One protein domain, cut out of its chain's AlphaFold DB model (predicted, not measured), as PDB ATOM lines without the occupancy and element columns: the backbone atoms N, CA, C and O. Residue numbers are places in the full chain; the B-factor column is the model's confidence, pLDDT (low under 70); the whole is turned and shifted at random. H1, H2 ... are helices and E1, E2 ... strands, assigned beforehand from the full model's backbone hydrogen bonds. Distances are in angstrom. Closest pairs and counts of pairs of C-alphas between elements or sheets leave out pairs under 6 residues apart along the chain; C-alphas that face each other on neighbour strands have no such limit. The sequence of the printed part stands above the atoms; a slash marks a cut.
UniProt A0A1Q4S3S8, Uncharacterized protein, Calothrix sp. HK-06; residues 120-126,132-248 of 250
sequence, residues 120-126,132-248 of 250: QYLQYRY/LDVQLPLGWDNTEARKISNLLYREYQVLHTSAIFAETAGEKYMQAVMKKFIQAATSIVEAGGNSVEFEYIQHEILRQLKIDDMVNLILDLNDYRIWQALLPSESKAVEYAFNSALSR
ATOM      1  N   GLN A 120     159.708 204.443 153.326       92.50
ATOM      2  CA  GLN A 120     160.036 205.843 153.071       92.50
ATOM      3  C   GLN A 120     160.515 206.540 154.350       92.50
ATOM      4  O   GLN A 120     161.495 207.279 154.315       92.50
ATOM      5  N   TYR A 121     159.885 206.249 155.494       95.25
ATOM      6  CA  TYR A 121     160.353 206.714 156.801       95.25
ATOM      7  C   TYR A 121     161.807 206.320 157.082       95.25
ATOM      8  O   TYR A 121     162.621 207.179 157.420       95.25
ATOM      9  N   LEU A 122     162.147 205.037 156.932       95.75
ATOM     10  CA  LEU A 122     163.498 204.536 157.195       95.75
ATOM     11  C   LEU A 122     164.521 205.166 156.245       95.75
ATOM     12  O   LEU A 122     165.560 205.651 156.698       95.75
ATOM     13  N   GLN A 123     164.193 205.218 154.954       93.12
ATOM     14  CA  GLN A 123     165.047 205.795 153.923       93.12
ATOM     15  C   GLN A 123     165.315 207.283 154.177       93.12
ATOM     16  O   GLN A 123     166.473 207.690 154.278       93.12
ATOM     17  N   TYR A 124     164.266 208.092 154.345       92.50
ATOM     18  CA  TYR A 124     164.409 209.532 154.568       92.50
ATOM     19  C   TYR A 124     165.099 209.831 155.891       92.50
ATOM     20  O   TYR A 124     165.935 210.728 155.964       92.50
ATOM     21  N   ARG A 125     164.813 209.068 156.949       93.81
ATOM     22  CA  ARG A 125     165.490 209.269 158.232       93.81
ATOM     23  C   ARG A 125     166.984 208.960 158.131       93.81
ATOM     24  O   ARG A 125     167.776 209.690 158.720       93.81
ATOM     25  N   TYR A 126     167.362 207.937 157.363       93.00
ATOM     26  CA  TYR A 126     168.760 207.566 157.143       93.00
ATOM     27  C   TYR A 126     169.502 208.597 156.280       93.00
ATOM     28  O   TYR A 126     170.578 209.056 156.656       93.00
ATOM     29  N   LEU A 132     165.721 216.883 157.683       93.75
ATOM     30  CA  LEU A 132     164.295 216.607 157.759       93.75
ATOM     31  C   LEU A 132     163.896 216.135 159.155       93.75
ATOM     32  O   LEU A 132     164.589 215.339 159.798       93.75
ATOM     33  N   ASP A 133     162.751 216.631 159.607       94.12
ATOM     34  CA  ASP A 133     161.982 216.047 160.695       94.12
ATOM     35  C   ASP A 133     161.016 215.036 160.074       94.12
ATOM     36  O   ASP A 133     159.918 215.377 159.630       94.12
ATOM     37  N   VAL A 134     161.508 213.806 159.915       94.12
ATOM     38  CA  VAL A 134     160.800 212.733 159.210       94.12
ATOM     39  C   VAL A 134     159.736 212.154 160.130       94.12
ATOM     40  O   VAL A 134     160.044 211.547 161.160       94.12
ATOM     41  N   GLN A 135     158.481 212.331 159.742       93.88
ATOM     42  CA  GLN A 135     157.324 211.897 160.507       93.88
ATOM     43  C   GLN A 135     156.895 210.498 160.075       93.88
ATOM     44  O   GLN A 135     156.992 210.128 158.902       93.88
ATOM     45  N   LEU A 136     156.435 209.705 161.043       94.38
ATOM     46  CA  LEU A 136     155.872 208.384 160.783       94.38
ATOM     47  C   LEU A 136     154.563 208.496 159.987       94.38
ATOM     48  O   LEU A 136     153.852 209.490 160.133       94.38
ATOM     49  N   PRO A 137     154.211 207.472 159.192       94.12
ATOM     50  CA  PRO A 137     152.908 207.422 158.539       94.12
ATOM     51  C   PRO A 137     151.777 207.375 159.579       94.12
ATOM     52  O   PRO A 137     151.958 206.836 160.670       94.12
ATOM     53  N   LEU A 138     150.587 207.874 159.224       89.31
ATOM     54  CA  LEU A 138     149.439 208.032 160.139       89.31
ATOM     55  C   LEU A 138     149.102 206.770 160.963       89.31
ATOM     56  O   LEU A 138     148.805 206.869 162.149       89.31
ATOM     57  N   GLY A 139     149.201 205.573 160.371       88.38
ATOM     58  CA  GLY A 139     148.938 204.296 161.063       88.38
ATOM     59  C   GLY A 139     149.994 203.883 162.100       88.38
ATOM     60  O   GLY A 139     149.807 202.905 162.816       88.38
ATOM     61  N   TRP A 140     151.102 204.618 162.185       93.75
ATOM     62  CA  TRP A 140     152.232 204.351 163.073       93.75
ATOM     63  C   TRP A 140     152.375 205.399 164.182       93.75
ATOM     64  O   TRP A 140     153.338 205.353 164.952       93.75
ATOM     65  N   ASP A 141     151.427 206.333 164.305       82.06
ATOM     66  CA  ASP A 141     151.480 207.391 165.313       82.06
ATOM     67  C   ASP A 141     150.946 206.940 166.683       82.06
ATOM     68  O   ASP A 141     150.010 207.498 167.254       82.06
ATOM     69  N   ASN A 142     151.545 205.882 167.226       92.12
ATOM     70  CA  ASN A 142     151.325 205.456 168.603       92.12
ATOM     71  C   ASN A 142     152.650 205.068 169.272       92.12
ATOM     72  O   ASN A 142     153.678 204.880 168.618       92.12
ATOM     73  N   THR A 143     152.638 204.968 170.601       95.19
ATOM     74  CA  THR A 143     153.849 204.745 171.402       95.19
ATOM     75  C   THR A 143     154.592 203.461 171.022       95.19
ATOM     76  O   THR A 143     155.820 203.484 170.923       95.19
ATOM     77  N   GLU A 144     153.886 202.353 170.787       95.94
ATOM     78  CA  GLU A 144     154.521 201.072 170.447       95.94
ATOM     79  C   GLU A 144     155.022 201.049 169.002       95.94
ATOM     80  O   GLU A 144     156.164 200.659 168.762       95.94
ATOM     81  N   ALA A 145     154.249 201.571 168.051       95.50
ATOM     82  CA  ALA A 145     154.688 201.725 166.667       95.50
ATOM     83  C   ALA A 145     155.934 202.624 166.558       95.50
ATOM     84  O   ALA A 145     156.872 202.297 165.830       95.50
ATOM     85  N   ARG A 146     156.025 203.695 167.362       96.00
ATOM     86  CA  ARG A 146     157.243 204.517 167.481       96.00
ATOM     87  C   ARG A 146     158.436 203.700 167.984       96.00
ATOM     88  O   ARG A 146     159.521 203.813 167.414       96.00
ATOM     89  N   LYS A 147     158.266 202.841 168.995       97.00
ATOM     90  CA  LYS A 147     159.341 201.943 169.466       97.00
ATOM     91  C   LYS A 147     159.771 200.956 168.379       97.00
ATOM     92  O   LYS A 147     160.962 200.867 168.096       97.00
ATOM     93  N   ILE A 148     158.817 200.290 167.731       97.62
ATOM     94  CA  ILE A 148     159.076 199.344 166.635       97.62
ATOM     95  C   ILE A 148     159.806 200.042 165.479       97.62
ATOM     96  O   ILE A 148     160.797 199.522 164.971       97.62
ATOM     97  N   SER A 149     159.392 201.256 165.107       96.94
ATOM     98  CA  SER A 149     160.055 202.032 164.053       96.94
ATOM     99  C   SER A 149     161.502 202.397 164.399       96.94
ATOM    100  O   SER A 149     162.365 202.389 163.525       96.94
ATOM    101  N   ASN A 150     161.801 202.665 165.676       95.94
ATOM    102  CA  ASN A 150     163.167 202.918 166.132       95.94
ATOM    103  C   ASN A 150     164.023 201.647 166.081       95.94
ATOM    104  O   ASN A 150     165.187 201.734 165.699       95.94
ATOM    105  N   LEU A 151     163.458 200.485 166.423       96.75
ATOM    106  CA  LEU A 151     164.142 199.196 166.274       96.75
ATOM    107  C   LEU A 151     164.458 198.917 164.798       96.75
ATOM    108  O   LEU A 151     165.607 198.645 164.463       96.75
ATOM    109  N   LEU A 152     163.476 199.082 163.905       97.56
ATOM    110  CA  LEU A 152     163.685 198.970 162.458       97.56
ATOM    111  C   LEU A 152     164.750 199.943 161.944       97.56
ATOM    112  O   LEU A 152     165.570 199.570 161.111       97.56
ATOM    113  N   TYR A 153     164.745 201.184 162.433       96.56
ATOM    114  CA  TYR A 153     165.711 202.197 162.017       96.56
ATOM    115  C   TYR A 153     167.141 201.852 162.427       96.56
ATOM    116  O   TYR A 153     168.051 202.048 161.627       96.56
ATOM    117  N   ARG A 154     167.348 201.288 163.623       95.19
ATOM    118  CA  ARG A 154     168.673 200.811 164.050       95.19
ATOM    119  C   ARG A 154     169.188 199.698 163.144       95.19
ATOM    120  O   ARG A 154     170.309 199.795 162.656       95.19
ATOM    121  N   GLU A 155     168.350 198.701 162.854       95.94
ATOM    122  CA  GLU A 155     168.689 197.627 161.907       95.94
ATOM    123  C   GLU A 155     169.071 198.205 160.539       95.94
ATOM    124  O   GLU A 155     170.147 197.924 160.012       95.94
ATOM    125  N   TYR A 156     168.219 199.082 160.001       96.19
ATOM    126  CA  TYR A 156     168.432 199.728 158.710       96.19
ATOM    127  C   TYR A 156     169.752 200.511 158.683       96.19
ATOM    128  O   TYR A 156     170.549 200.344 157.762       96.19
ATOM    129  N   GLN A 157     170.009 201.338 159.698       94.38
ATOM    130  CA  GLN A 157     171.192 202.189 159.767       94.38
ATOM    131  C   GLN A 157     172.488 201.374 159.826       94.38
ATOM    132  O   GLN A 157     173.429 201.683 159.092       94.38
ATOM    133  N   VAL A 158     172.559 200.353 160.685       93.06
ATOM    134  CA  VAL A 158     173.781 199.547 160.845       93.06
ATOM    135  C   VAL A 158     174.068 198.753 159.570       93.06
ATOM    136  O   VAL A 158     175.208 198.761 159.102       93.06
ATOM    137  N   LEU A 159     173.043 198.141 158.964       93.81
ATOM    138  CA  LEU A 159     173.192 197.390 157.714       93.81
ATOM    139  C   LEU A 159     173.694 198.284 156.569       93.81
ATOM    140  O   LEU A 159     174.634 197.905 155.883       93.81
ATOM    141  N   HIS A 160     173.154 199.498 156.411       92.50
ATOM    142  CA  HIS A 160     173.568 200.404 155.326       92.50
ATOM    143  C   HIS A 160     174.923 201.090 155.560       92.50
ATOM    144  O   HIS A 160     175.544 201.566 154.615       92.50
ATOM    145  N   THR A 161     175.397 201.176 156.807       89.50
ATOM    146  CA  THR A 161     176.686 201.824 157.118       89.50
ATOM    147  C   THR A 161     177.874 200.881 156.911       89.50
ATOM    148  O   THR A 161     179.013 201.324 156.768       89.50
ATOM    149  N   SER A 162     177.633 199.573 156.912       86.44
ATOM    150  CA  SER A 162     178.692 198.575 156.940       86.44
ATOM    151  C   SER A 162     179.063 198.077 155.542       86.44
ATOM    152  O   SER A 162     178.228 197.568 154.799       86.44
ATOM    153  N   ALA A 163     180.352 198.179 155.200       88.69
ATOM    154  CA  ALA A 163     180.865 197.870 153.864       88.69
ATOM    155  C   ALA A 163     180.623 196.415 153.429       88.69
ATOM    156  O   ALA A 163     180.352 196.169 152.261       88.69
ATOM    157  N   ILE A 164     180.651 195.454 154.360       91.00
ATOM    158  CA  ILE A 164     180.401 194.040 154.033       91.00
ATOM    159  C   ILE A 164     178.969 193.801 153.535       91.00
ATOM    160  O   ILE A 164     178.731 192.893 152.744       91.00
ATOM    161  N   PHE A 165     178.011 194.630 153.959       92.38
ATOM    162  CA  PHE A 165     176.624 194.539 153.509       92.38
ATOM    163  C   PHE A 165     176.365 195.290 152.195       92.38
ATOM    164  O   PHE A 165     175.283 195.142 151.635       92.38
ATOM    165  N   ALA A 166     177.348 196.041 151.684       91.38
ATOM    166  CA  ALA A 166     177.318 196.634 150.345       91.38
ATOM    167  C   ALA A 166     177.826 195.666 149.255       91.38
ATOM    168  O   ALA A 166     177.665 195.923 148.066       91.38
ATOM    169  N   GLU A 167     178.433 194.541 149.640       93.12
ATOM    170  CA  GLU A 167     178.783 193.463 148.712       93.12
ATOM    171  C   GLU A 167     177.532 192.700 148.260       93.12
ATOM    172  O   GLU A 167     176.554 192.596 148.996       93.12
ATOM    173  N   THR A 168     177.562 192.067 147.083       94.62
ATOM    174  CA  THR A 168     176.367 191.448 146.474       94.62
ATOM    175  C   THR A 168     175.634 190.446 147.382       94.62
ATOM    176  O   THR A 168     174.402 190.406 147.387       94.62
ATOM    177  N   ALA A 169     176.353 189.606 148.138       94.56
ATOM    178  CA  ALA A 169     175.719 188.680 149.087       94.56
ATOM    179  C   ALA A 169     175.151 189.418 150.314       94.56
ATOM    180  O   ALA A 169     174.059 189.093 150.785       94.56
ATOM    181  N   GLY A 170     175.861 190.450 150.771       94.81
ATOM    182  CA  GLY A 170     175.444 191.349 151.837       94.81
ATOM    183  C   GLY A 170     174.173 192.128 151.510       94.81
ATOM    184  O   GLY A 170     173.236 192.118 152.309       94.81
ATOM    185  N   GLU A 171     174.081 192.701 150.311       95.38
ATOM    186  CA  GLU A 171     172.903 193.444 149.855       95.38
ATOM    187  C   GLU A 171     171.672 192.536 149.786       95.38
ATOM    188  O   GLU A 171     170.594 192.896 150.263       95.38
ATOM    189  N   LYS A 172     171.829 191.320 149.246       96.69
ATOM    190  CA  LYS A 172     170.747 190.323 149.193       96.69
ATOM    191  C   LYS A 172     170.263 189.942 150.588       96.69
ATOM    192  O   LYS A 172     169.053 189.850 150.808       96.69
ATOM    193  N   TYR A 173     171.188 189.730 151.525       96.81
ATOM    194  CA  TYR A 173     170.852 189.444 152.917       96.81
ATOM    195  C   TYR A 173     170.101 190.618 153.557       96.81
ATOM    196  O   TYR A 173     169.006 190.423 154.085       96.81
ATOM    197  N   MET A 174     170.628 191.839 153.433       95.94
ATOM    198  CA  MET A 174     170.007 193.062 153.943       95.94
ATOM    199  C   MET A 174     168.582 193.240 153.407       95.94
ATOM    200  O   MET A 174     167.652 193.445 154.188       95.94
ATOM    201  N   GLN A 175     168.380 193.109 152.092       95.75
ATOM    202  CA  GLN A 175     167.057 193.216 151.471       95.75
ATOM    203  C   GLN A 175     166.089 192.154 152.007       95.75
ATOM    204  O   GLN A 175     164.934 192.465 152.310       95.75
ATOM    205  N   ALA A 176     166.541 190.904 152.152       97.06
ATOM    206  CA  ALA A 176     165.713 189.815 152.660       97.06
ATOM    207  C   ALA A 176     165.310 190.024 154.129       97.06
ATOM    208  O   ALA A 176     164.136 189.848 154.471       97.06
ATOM    209  N   VAL A 177     166.261 190.429 154.978       97.31
ATOM    210  CA  VAL A 177     166.030 190.769 156.388       97.31
ATOM    211  C   VAL A 177     165.039 191.919 156.496       97.31
ATOM    212  O   VAL A 177     163.975 191.756 157.095       97.31
ATOM    213  N   MET A 178     165.357 193.065 155.887       97.56
ATOM    214  CA  MET A 178     164.564 194.282 156.047       97.56
ATOM    215  C   MET A 178     163.147 194.100 155.516       97.56
ATOM    216  O   MET A 178     162.198 194.502 156.183       97.56
ATOM    217  N   LYS A 179     162.976 193.403 154.385       97.38
ATOM    218  CA  LYS A 179     161.649 193.065 153.859       97.38
ATOM    219  C   LYS A 179     160.817 192.279 154.874       97.38
ATOM    220  O   LYS A 179     159.673 192.650 155.129       97.38
ATOM    221  N   LYS A 180     161.370 191.211 155.461       98.00
ATOM    222  CA  LYS A 180     160.639 190.385 156.436       98.00
ATOM    223  C   LYS A 180     160.379 191.133 157.745       98.00
ATOM    224  O   LYS A 180     159.281 191.031 158.285       98.00
ATOM    225  N   PHE A 181     161.349 191.904 158.236       98.25
ATOM    226  CA  PHE A 181     161.185 192.716 159.444       98.25
ATOM    227  C   PHE A 181     160.092 193.768 159.268       98.25
ATOM    228  O   PHE A 181     159.228 193.892 160.126       98.25
ATOM    229  N   ILE A 182     160.076 194.475 158.138       97.69
ATOM    230  CA  ILE A 182     159.056 195.482 157.832       97.69
ATOM    231  C   ILE A 182     157.667 194.848 157.712       97.69
ATOM    232  O   ILE A 182     156.705 195.386 158.258       97.69
ATOM    233  N   GLN A 183     157.552 193.690 157.056       97.69
ATOM    234  CA  GLN A 183     156.288 192.949 156.962       97.69
ATOM    235  C   GLN A 183     155.760 192.528 158.340       97.69
ATOM    236  O   GLN A 183     154.586 192.744 158.644       97.69
ATOM    237  N   ALA A 184     156.628 191.970 159.187       97.75
ATOM    238  CA  ALA A 184     156.262 191.575 160.542       97.75
ATOM    239  C   ALA A 184     155.874 192.780 161.403       97.75
ATOM    240  O   ALA A 184     154.826 192.768 162.036       97.75
ATOM    241  N   ALA A 185     156.676 193.844 161.371       97.38
ATOM    242  CA  ALA A 185     156.406 195.070 162.105       97.38
ATOM    243  C   ALA A 185     155.060 195.688 161.710       97.38
ATOM    244  O   ALA A 185     154.274 196.045 162.580       97.38
ATOM    245  N   THR A 186     154.771 195.749 160.408       96.62
ATOM    246  CA  THR A 186     153.488 196.248 159.892       96.62
ATOM    247  C   THR A 186     152.329 195.401 160.414       96.62
ATOM    248  O   THR A 186     151.391 195.951 160.977       96.62
ATOM    249  N   SER A 187     152.442 194.070 160.341       96.62
ATOM    250  CA  SER A 187     151.396 193.151 160.819       96.62
ATOM    251  C   SER A 187     151.135 193.290 162.326       96.62
ATOM    252  O   SER A 187     149.991 193.257 162.767       96.62
ATOM    253  N   ILE A 188     152.193 193.462 163.126       96.75
ATOM    254  CA  ILE A 188     152.094 193.645 164.582       96.75
ATOM    255  C   ILE A 188     151.443 194.987 164.909       96.75
ATOM    256  O   ILE A 188     150.546 195.040 165.745       96.75
ATOM    257  N   VAL A 189     151.861 196.065 164.239       95.88
ATOM    258  CA  VAL A 189     151.283 197.402 164.439       95.88
ATOM    259  C   VAL A 189     149.800 197.417 164.060       95.88
ATOM    260  O   VAL A 189     148.989 197.925 164.830       95.88
ATOM    261  N   GLU A 190     149.427 196.809 162.931       94.88
ATOM    262  CA  GLU A 190     148.028 196.690 162.492       94.88
ATOM    263  C   GLU A 190     147.175 195.852 163.457       94.88
ATOM    264  O   GLU A 190     146.001 196.156 163.665       94.88
ATOM    265  N   ALA A 191     147.762 194.833 164.090       95.50
ATOM    266  CA  ALA A 191     147.101 194.014 165.105       95.50
ATOM    267  C   ALA A 191     147.050 194.668 166.503       95.50
ATOM    268  O   ALA A 191     146.479 194.084 167.425       95.50
ATOM    269  N   GLY A 192     147.643 195.856 166.688       94.00
ATOM    270  CA  GLY A 192     147.740 196.516 167.994       94.00
ATOM    271  C   GLY A 192     148.713 195.837 168.967       94.00
ATOM    272  O   GLY A 192     148.567 195.983 170.180       94.00
ATOM    273  N   GLY A 193     149.679 195.082 168.442       94.50
ATOM    274  CA  GLY A 193     150.738 194.436 169.212       94.50
ATOM    275  C   GLY A 193     151.800 195.415 169.722       94.50
ATOM    276  O   GLY A 193     151.658 196.638 169.641       94.50
ATOM    277  N   ASN A 194     152.887 194.878 170.273       96.25
ATOM    278  CA  ASN A 194     153.905 195.676 170.965       96.25
ATOM    279  C   ASN A 194     155.343 195.382 170.511       96.25
ATOM    280  O   ASN A 194     155.632 194.451 169.761       96.25
ATOM    281  N   SER A 195     156.271 196.212 170.986       96.06
ATOM    282  CA  SER A 195     157.696 196.094 170.658       96.06
ATOM    283  C   SER A 195     158.339 194.773 171.104       96.06
ATOM    284  O   SER A 195     159.200 194.270 170.389       96.06
ATOM    285  N   VAL A 196     157.895 194.162 172.209       96.19
ATOM    286  CA  VAL A 196     158.440 192.879 172.700       96.19
ATOM    287  C   VAL A 196     158.086 191.730 171.753       96.19
ATOM    288  O   VAL A 196     158.935 190.900 171.431       96.19
ATOM    289  N   GLU A 197     156.848 191.703 171.257       96.69
ATOM    290  CA  GLU A 197     156.410 190.740 170.239       96.69
ATOM    291  C   GLU A 197     157.224 190.879 168.951       96.69
ATOM    292  O   GLU A 197     157.657 189.878 168.375       96.69
ATOM    293  N   PHE A 198     157.486 192.117 168.523       97.50
ATOM    294  CA  PHE A 198     158.321 192.375 167.354       97.50
ATOM    295  C   PHE A 198     159.741 191.846 167.548       97.50
ATOM    296  O   PHE A 198     160.253 191.131 166.687       97.50
ATOM    297  N   GLU A 199     160.354 192.124 168.696       95.88
ATOM    298  CA  GLU A 199     161.691 191.636 169.015       95.88
ATOM    299  C   GLU A 199     161.794 190.110 169.023       95.88
ATOM    300  O   GLU A 199     162.787 189.567 168.534       95.88
ATOM    301  N   TYR A 200     160.776 189.422 169.540       96.06
ATOM    302  CA  TYR A 200     160.696 187.964 169.494       96.06
ATOM    303  C   TYR A 200     160.609 187.451 168.048       96.06
ATOM    304  O   TYR A 200     161.378 186.576 167.645       96.06
ATOM    305  N   ILE A 201     159.725 188.040 167.238       96.62
ATOM    306  CA  ILE A 201     159.526 187.641 165.839       96.62
ATOM    307  C   ILE A 201     160.780 187.888 164.989       96.62
ATOM    308  O   ILE A 201     161.071 187.087 164.099       96.62
ATOM    309  N   GLN A 202     161.571 188.930 165.272       96.81
ATOM    310  CA  GLN A 202     162.852 189.150 164.590       96.81
ATOM    311  C   GLN A 202     163.780 187.932 164.710       96.81
ATOM    312  O   GLN A 202     164.370 187.517 163.714       96.81
ATOM    313  N   HIS A 203     163.881 187.321 165.895       94.25
ATOM    314  CA  HIS A 203     164.718 186.134 166.094       94.25
ATOM    315  C   HIS A 203     164.228 184.932 165.280       94.25
ATOM    316  O   HIS A 203     165.038 184.235 164.665       94.25
ATOM    317  N   GLU A 204     162.914 184.710 165.228       96.12
ATOM    318  CA  GLU A 204     162.323 183.629 164.434       96.12
ATOM    319  C   GLU A 204     162.515 183.849 162.929       96.12
ATOM    320  O   GLU A 204     162.857 182.917 162.199       96.12
ATOM    321  N   ILE A 205     162.384 185.093 162.459       97.06
ATOM    322  CA  ILE A 205     162.654 185.455 161.064       97.06
ATOM    323  C   ILE A 205     164.100 185.141 160.687       97.06
ATOM    324  O   ILE A 205     164.330 184.535 159.637       97.06
ATOM    325  N   LEU A 206     165.059 185.547 161.523       96.56
ATOM    326  CA  LEU A 206     166.487 185.361 161.261       96.56
ATOM    327  C   LEU A 206     166.838 183.875 161.122       96.56
ATOM    328  O   LEU A 206     167.493 183.497 160.155       96.56
ATOM    329  N   ARG A 207     166.301 183.013 161.996       93.88
ATOM    330  CA  ARG A 207     166.490 181.549 161.932       93.88
ATOM    331  C   ARG A 207     165.991 180.902 160.640       93.88
ATOM    332  O   ARG A 207     166.470 179.837 160.267       93.88
ATOM    333  N   GLN A 208     165.016 181.517 159.975       93.88
ATOM    334  CA  GLN A 208     164.417 181.011 158.739       93.88
ATOM    335  C   GLN A 208     165.040 181.618 157.474       93.88
ATOM    336  O   GLN A 208     164.613 181.295 156.359       93.88
ATOM    337  N   LEU A 209     165.979 182.558 157.605       93.56
ATOM    338  CA  LEU A 209     166.627 183.180 156.457       93.56
ATOM    339  C   LEU A 209     167.740 182.294 155.906       93.56
ATOM    340  O   LEU A 209     168.525 181.700 156.640       93.56
ATOM    341  N   LYS A 210     167.834 182.254 154.575       92.19
ATOM    342  CA  LYS A 210     169.012 181.707 153.904       92.19
ATOM    343  C   LYS A 210     170.176 182.659 154.147       92.19
ATOM    344  O   LYS A 210     170.085 183.827 153.774       92.19
ATOM    345  N   ILE A 211     171.236 182.152 154.765       94.44
ATOM    346  CA  ILE A 211     172.390 182.959 155.178       94.44
ATOM    347  C   ILE A 211     173.723 182.428 154.648       94.44
ATOM    348  O   ILE A 211     174.749 183.064 154.850       94.44
ATOM    349  N   ASP A 212     173.721 181.287 153.951       94.75
ATOM    350  CA  ASP A 212     174.939 180.607 153.500       94.75
ATOM    351  C   ASP A 212     175.888 181.534 152.733       94.75
ATOM    352  O   ASP A 212     177.067 181.602 153.067       94.75
ATOM    353  N   ASP A 213     175.363 182.297 151.773       93.88
ATOM    354  CA  ASP A 213     176.154 183.222 150.953       93.88
ATOM    355  C   ASP A 213     176.765 184.358 151.788       93.88
ATOM    356  O   ASP A 213     177.914 184.737 151.574       93.88
ATOM    357  N   MET A 214     176.016 184.887 152.763       94.50
ATOM    358  CA  MET A 214     176.504 185.943 153.655       94.50
ATOM    359  C   MET A 214     177.570 185.410 154.612       94.50
ATOM    360  O   MET A 214     178.580 186.066 154.850       94.50
ATOM    361  N   VAL A 215     177.364 184.207 155.149       93.50
ATOM    362  CA  VAL A 215     178.355 183.545 155.998       93.50
ATOM    363  C   VAL A 215     179.633 183.288 155.212       93.50
ATOM    364  O   VAL A 215     180.704 183.641 155.693       93.50
ATOM    365  N   ASN A 216     179.535 182.733 154.004       93.69
ATOM    366  CA  ASN A 216     180.703 182.490 153.163       93.69
ATOM    367  C   ASN A 216     181.443 183.798 152.861       93.69
ATOM    368  O   ASN A 216     182.652 183.841 153.033       93.69
ATOM    369  N   LEU A 217     180.733 184.891 152.553       93.38
ATOM    370  CA  LEU A 217     181.350 186.212 152.386       93.38
ATOM    371  C   LEU A 217     182.126 186.667 153.637       93.38
ATOM    372  O   LEU A 217     183.255 187.140 153.522       93.38
ATOM    373  N   ILE A 218     181.542 186.529 154.833       92.00
ATOM    374  CA  ILE A 218     182.216 186.880 156.098       92.00
ATOM    375  C   ILE A 218     183.490 186.044 156.288       92.00
ATOM    376  O   ILE A 218     184.530 186.577 156.681       92.00
ATOM    377  N   LEU A 219     183.404 184.740 156.016       91.00
ATOM    378  CA  LEU A 219     184.515 183.800 156.163       91.00
ATOM    379  C   LEU A 219     185.620 184.037 155.132       91.00
ATOM    380  O   LEU A 219     186.788 183.988 155.497       91.00
ATOM    381  N   ASP A 220     185.266 184.334 153.883       90.69
ATOM    382  CA  ASP A 220     186.217 184.581 152.797       90.69
ATOM    383  C   ASP A 220     187.029 185.859 153.038       90.69
ATOM    384  O   ASP A 220     188.221 185.909 152.736       90.69
ATOM    385  N   LEU A 221     186.408 186.886 153.631       87.62
ATOM    386  CA  LEU A 221     187.111 188.107 154.027       87.62
ATOM    387  C   LEU A 221     188.081 187.866 155.193       87.62
ATOM    388  O   LEU A 221     189.142 188.487 155.228       87.62
ATOM    389  N   ASN A 222     187.715 186.994 156.142       79.81
ATOM    390  CA  ASN A 222     188.508 186.576 157.311       79.81
ATOM    391  C   ASN A 222     189.274 187.705 158.042       79.81
ATOM    392  O   ASN A 222     190.391 187.512 158.527       79.81
ATOM    393  N   ASP A 223     188.706 188.912 158.112       83.31
ATOM    394  CA  ASP A 223     189.386 190.075 158.686       83.31
ATOM    395  C   ASP A 223     188.817 190.413 160.063       83.31
ATOM    396  O   ASP A 223     187.737 190.995 160.172       83.31
ATOM    397  N   TYR A 224     189.568 190.105 161.124       82.31
ATOM    398  CA  TYR A 224     189.174 190.372 162.513       82.31
ATOM    399  C   TYR A 224     188.801 191.844 162.779       82.31
ATOM    400  O   TYR A 224     188.037 192.125 163.703       82.31
ATOM    401  N   ARG A 225     189.299 192.797 161.976       84.25
ATOM    402  CA  ARG A 225     188.954 194.221 162.107       84.25
ATOM    403  C   ARG A 225     187.497 194.484 161.743       84.25
ATOM    404  O   ARG A 225     186.884 195.360 162.341       84.25
ATOM    405  N   ILE A 226     186.933 193.708 160.816       81.88
ATOM    406  CA  ILE A 226     185.508 193.767 160.465       81.88
ATOM    407  C   ILE A 226     184.667 193.302 161.656       81.88
ATOM    408  O   ILE A 226     183.703 193.966 162.025       81.88
ATOM    409  N   TRP A 227     185.077 192.212 162.310       84.06
ATOM    410  CA  TRP A 227     184.410 191.696 163.508       84.06
ATOM    411  C   TRP A 227     184.442 192.716 164.649       84.06
ATOM    412  O   TRP A 227     183.407 193.011 165.237       84.06
ATOM    413  N   GLN A 228     185.610 193.303 164.925       83.50
ATOM    414  CA  GLN A 228     185.770 194.305 165.983       83.50
ATOM    415  C   GLN A 228     185.012 195.610 165.689       83.50
ATOM    416  O   GLN A 228     184.551 196.269 166.615       83.50
ATOM    417  N   ALA A 229     184.899 196.002 164.418       82.56
ATOM    418  CA  ALA A 229     184.187 197.215 164.028       82.56
ATOM    419  C   ALA A 229     182.660 197.062 164.090       82.56
ATOM    420  O   ALA A 229     181.961 198.061 164.250       82.56
ATOM    421  N   LEU A 230     182.145 195.839 163.934       83.38
ATOM    422  CA  LEU A 230     180.710 195.576 163.834       83.38
ATOM    423  C   LEU A 230     180.108 194.925 165.079       83.38
ATOM    424  O   LEU A 230     178.887 194.907 165.176       83.38
ATOM    425  N   LEU A 231     180.911 194.406 166.013       85.06
ATOM    426  CA  LEU A 231     180.424 193.737 167.221       85.06
ATOM    427  C   LEU A 231     180.967 194.387 168.510       85.06
ATOM    428  O   LEU A 231     182.159 194.695 168.577       85.06
ATOM    429  N   PRO A 232     180.141 194.521 169.570       82.56
ATOM    430  CA  PRO A 232     178.696 194.266 169.599       82.56
ATOM    431  C   PRO A 232     177.941 195.277 168.728       82.56
ATOM    432  O   PRO A 232     178.391 196.411 168.558       82.56
ATOM    433  N   SER A 233     176.805 194.865 168.172       84.25
ATOM    434  CA  SER A 233     176.060 195.690 167.224       84.25
ATOM    435  C   SER A 233     174.670 196.003 167.768       84.25
ATOM    436  O   SER A 233     174.043 195.170 168.409       84.25
ATOM    437  N   GLU A 234     174.128 197.182 167.464       87.31
ATOM    438  CA  GLU A 234     172.716 197.477 167.765       87.31
ATOM    439  C   GLU A 234     171.733 196.778 166.794       87.31
ATOM    440  O   GLU A 234     170.526 197.003 166.874       87.31
ATOM    441  N   SER A 235     172.239 195.947 165.874       93.25
ATOM    442  CA  SER A 235     171.486 195.183 164.877       93.25
ATOM    443  C   SER A 235     171.519 193.680 165.168       93.25
ATOM    444  O   SER A 235     172.560 193.019 165.103       93.25
ATOM    445  N   LYS A 236     170.342 193.092 165.388       94.94
ATOM    446  CA  LYS A 236     170.188 191.640 165.548       94.94
ATOM    447  C   LYS A 236     170.554 190.900 164.270       94.94
ATOM    448  O   LYS A 236     171.068 189.787 164.331       94.94
ATOM    449  N   ALA A 237     170.295 191.503 163.110       95.19
ATOM    450  CA  ALA A 237     170.617 190.899 161.825       95.19
ATOM    451  C   ALA A 237     172.127 190.794 161.587       95.19
ATOM    452  O   ALA A 237     172.588 189.773 161.069       95.19
ATOM    453  N   VAL A 238     172.893 191.814 161.980       94.50
ATOM    454  CA  VAL A 238     174.360 191.783 161.920       94.50
ATOM    455  C   VAL A 238     174.900 190.744 162.894       94.50
ATOM    456  O   VAL A 238     175.637 189.853 162.478       94.50
ATOM    457  N   GLU A 239     174.479 190.785 164.160       94.25
ATOM    458  CA  GLU A 239     174.937 189.812 165.159       94.25
ATOM    459  C   GLU A 239     174.628 188.372 164.741       94.25
ATOM    460  O   GLU A 239     175.477 187.491 164.859       94.25
ATOM    461  N   TYR A 240     173.438 188.123 164.189       95.06
ATOM    462  CA  TYR A 240     173.062 186.804 163.692       95.06
ATOM    463  C   TYR A 240     173.960 186.321 162.549       95.06
ATOM    464  O   TYR A 240     174.365 185.156 162.554       95.06
ATOM    465  N   ALA A 241     174.314 187.192 161.599       94.25
ATOM    466  CA  ALA A 241     175.192 186.831 160.488       94.25
ATOM    467  C   ALA A 241     176.597 186.450 160.959       94.25
ATOM    468  O   ALA A 241     177.106 185.391 160.589       94.25
ATOM    469  N   PHE A 242     177.191 187.258 161.835       93.44
ATOM    470  CA  PHE A 242     178.524 186.985 162.367       93.44
ATOM    471  C   PHE A 242     178.546 185.769 163.302       93.44
ATOM    472  O   PHE A 242     179.440 184.933 163.191       93.44
ATOM    473  N   ASN A 243     177.535 185.589 164.155       92.38
ATOM    474  CA  ASN A 243     177.421 184.388 164.991       92.38
ATOM    475  C   ASN A 243     177.231 183.114 164.150       92.38
ATOM    476  O   ASN A 243     177.794 182.071 164.478       92.38
ATOM    477  N   SER A 244     176.481 183.201 163.048       93.44
ATOM    478  CA  SER A 244     176.308 182.085 162.105       93.44
ATOM    479  C   SER A 244     177.585 181.764 161.330       93.44
ATOM    480  O   SER A 244     177.790 180.617 160.945       93.44
ATOM    481  N   ALA A 245     178.449 182.754 161.091       92.25
ATOM    482  CA  ALA A 245     179.768 182.516 160.522       92.25
ATOM    483  C   ALA A 245     180.705 181.868 161.545       92.25
ATOM    484  O   ALA A 245     181.352 180.871 161.235       92.25
ATOM    485  N   LEU A 246     180.716 182.367 162.783       89.75
ATOM    486  CA  LEU A 246     181.542 181.824 163.860       89.75
ATOM    487  C   LEU A 246     181.225 180.349 164.139       89.75
ATOM    488  O   LEU A 246     182.143 179.550 164.313       89.75
ATOM    489  N   SER A 247     179.945 179.965 164.113       90.31
ATOM    490  CA  SER A 247     179.516 178.577 164.328       90.31
ATOM    491  C   SER A 247     179.919 177.600 163.217       90.31
ATOM    492  O   SER A 247     179.762 176.398 163.402       90.31
ATOM    493  N   ARG A 248     180.430 178.084 162.074       89.19
ATOM    494  CA  ARG A 248     181.033 177.235 161.030       89.19
ATOM    495  C   ARG A 248     182.537 177.054 161.177       89.19
ATOM    496  O   ARG A 248     183.095 176.178 160.523       89.19
TER     497      ARG A 248
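AT A GLANCE: This is residues 120 to 126 and 132 to 248 of the 250 residues of an uncharacterized protein of Calothrix sp. HK-06 (UniProt A0A1Q4S3S8). Three helices, H2, H4 and H5, form an up-and-down bundle, each running against the one before it, and beyond the bundle H8 crosses H6, with H7 near H8 and the long H4 reaching from the bundle to H6. On the side of H2 away from H4 and H5, the short H1 packs on H2, and the three-residue E1 lies farther out, beside H1. The printed part has 124 residues, with eight named helices and one named strand in the order H1, E1, H2, H3, H4, H5, H6, H7, H8; E1 pairs with no named strand, and the class is mostly helix. The whole is compact, with a radius of gyration of the C-alphas of 14.9 A, and its C-alphas span 44 by 31 by 23 A.

HOW THE PARTS SIT: Start with H1, residues 120 to 126, which touches residues 152 to 157 of H2, residues 143 to 161, the same way at a steep tilt of 57 degrees; the closest C-alphas are those of Leu 122 and Tyr 153, 5.8 A apart. Between them in the chain is E1, residues 132 to 134, whose Val 134 has its C-alpha 5.9 A from that of Arg 125 in H1, the closest pair. Next comes H3, residues 163 to 166, which touches H4, residues 168 to 190, only at the corner by their link, where the C-alphas of Phe 165 and Glu 171 are closest at 5.3 A. H2 and H4 touch and run opposite ways at a shallow tilt of 3 degrees, closest at the C-alphas of Ala 145 and Val 189, 5.9 A apart. H5, residues 195 to 207, forms a helical hairpin with H4, opposite ways at 36 degrees, only just a steep tilt; the C-alphas of Ala 185 and Phe 198 are closest at 6.2 A. H6, residues 212 to 221, touches residues 169 to 173 of H4 at a steep tilt of 47 degrees, closest at the C-alphas of Ala 169 and Met 214, 5.4 A apart. H7, residues 224 to 230, touches no helix, but is close to, not clearly touching, H8, residues 236 to 248, with the C-alphas of Trp 227 and Phe 242 closest at 7.6 A. H8 touches H6 about perpendicular, at 74 degrees, with the C-alphas of Val 215 and Ala 245 closest at 4.8 A. H8 also touches H5 the same way at a shallow tilt of 32 degrees, closest at the C-alphas of Leu 206 and Ala 237, 6.9 A apart. In H1, H2, H4, H6 and H7 every O i to N i+4 pair is within hydrogen-bond range; in H5 and H8 it is 8 of 9, and H3 is too short for such a pair.

IN THESE COORDINATES: Find C-alpha 120 at (160.036, 205.843, 153.071), where H1 begins. H2 runs 27.1 A from C-alpha 143 to C-alpha 161. H4 is the longest helix, with 23 residues; from C-alpha 168 at (176.367, 191.448, 146.474) it runs 33.0 A to C-alpha 190. H5 measures 19.1 A and H6 14.3 A. H8 runs 18.6 A and ends at C-alpha 248, (181.033, 177.235, 161.030).

THE WHOLE: The two C-alphas farthest apart are those of Leu 138 and Asn 222, at 44.7 A. Look for the cut after Tyr 126: residues 127 to 131 are not printed, and C-alphas 126 and 132 are 10.1 A apart across it. Of the links that are printed whole, E1 to H2 is short, with 8 residues, and the others are tight. The mean pLDDT of the printed part is 93.2, and no printed residue is under 70.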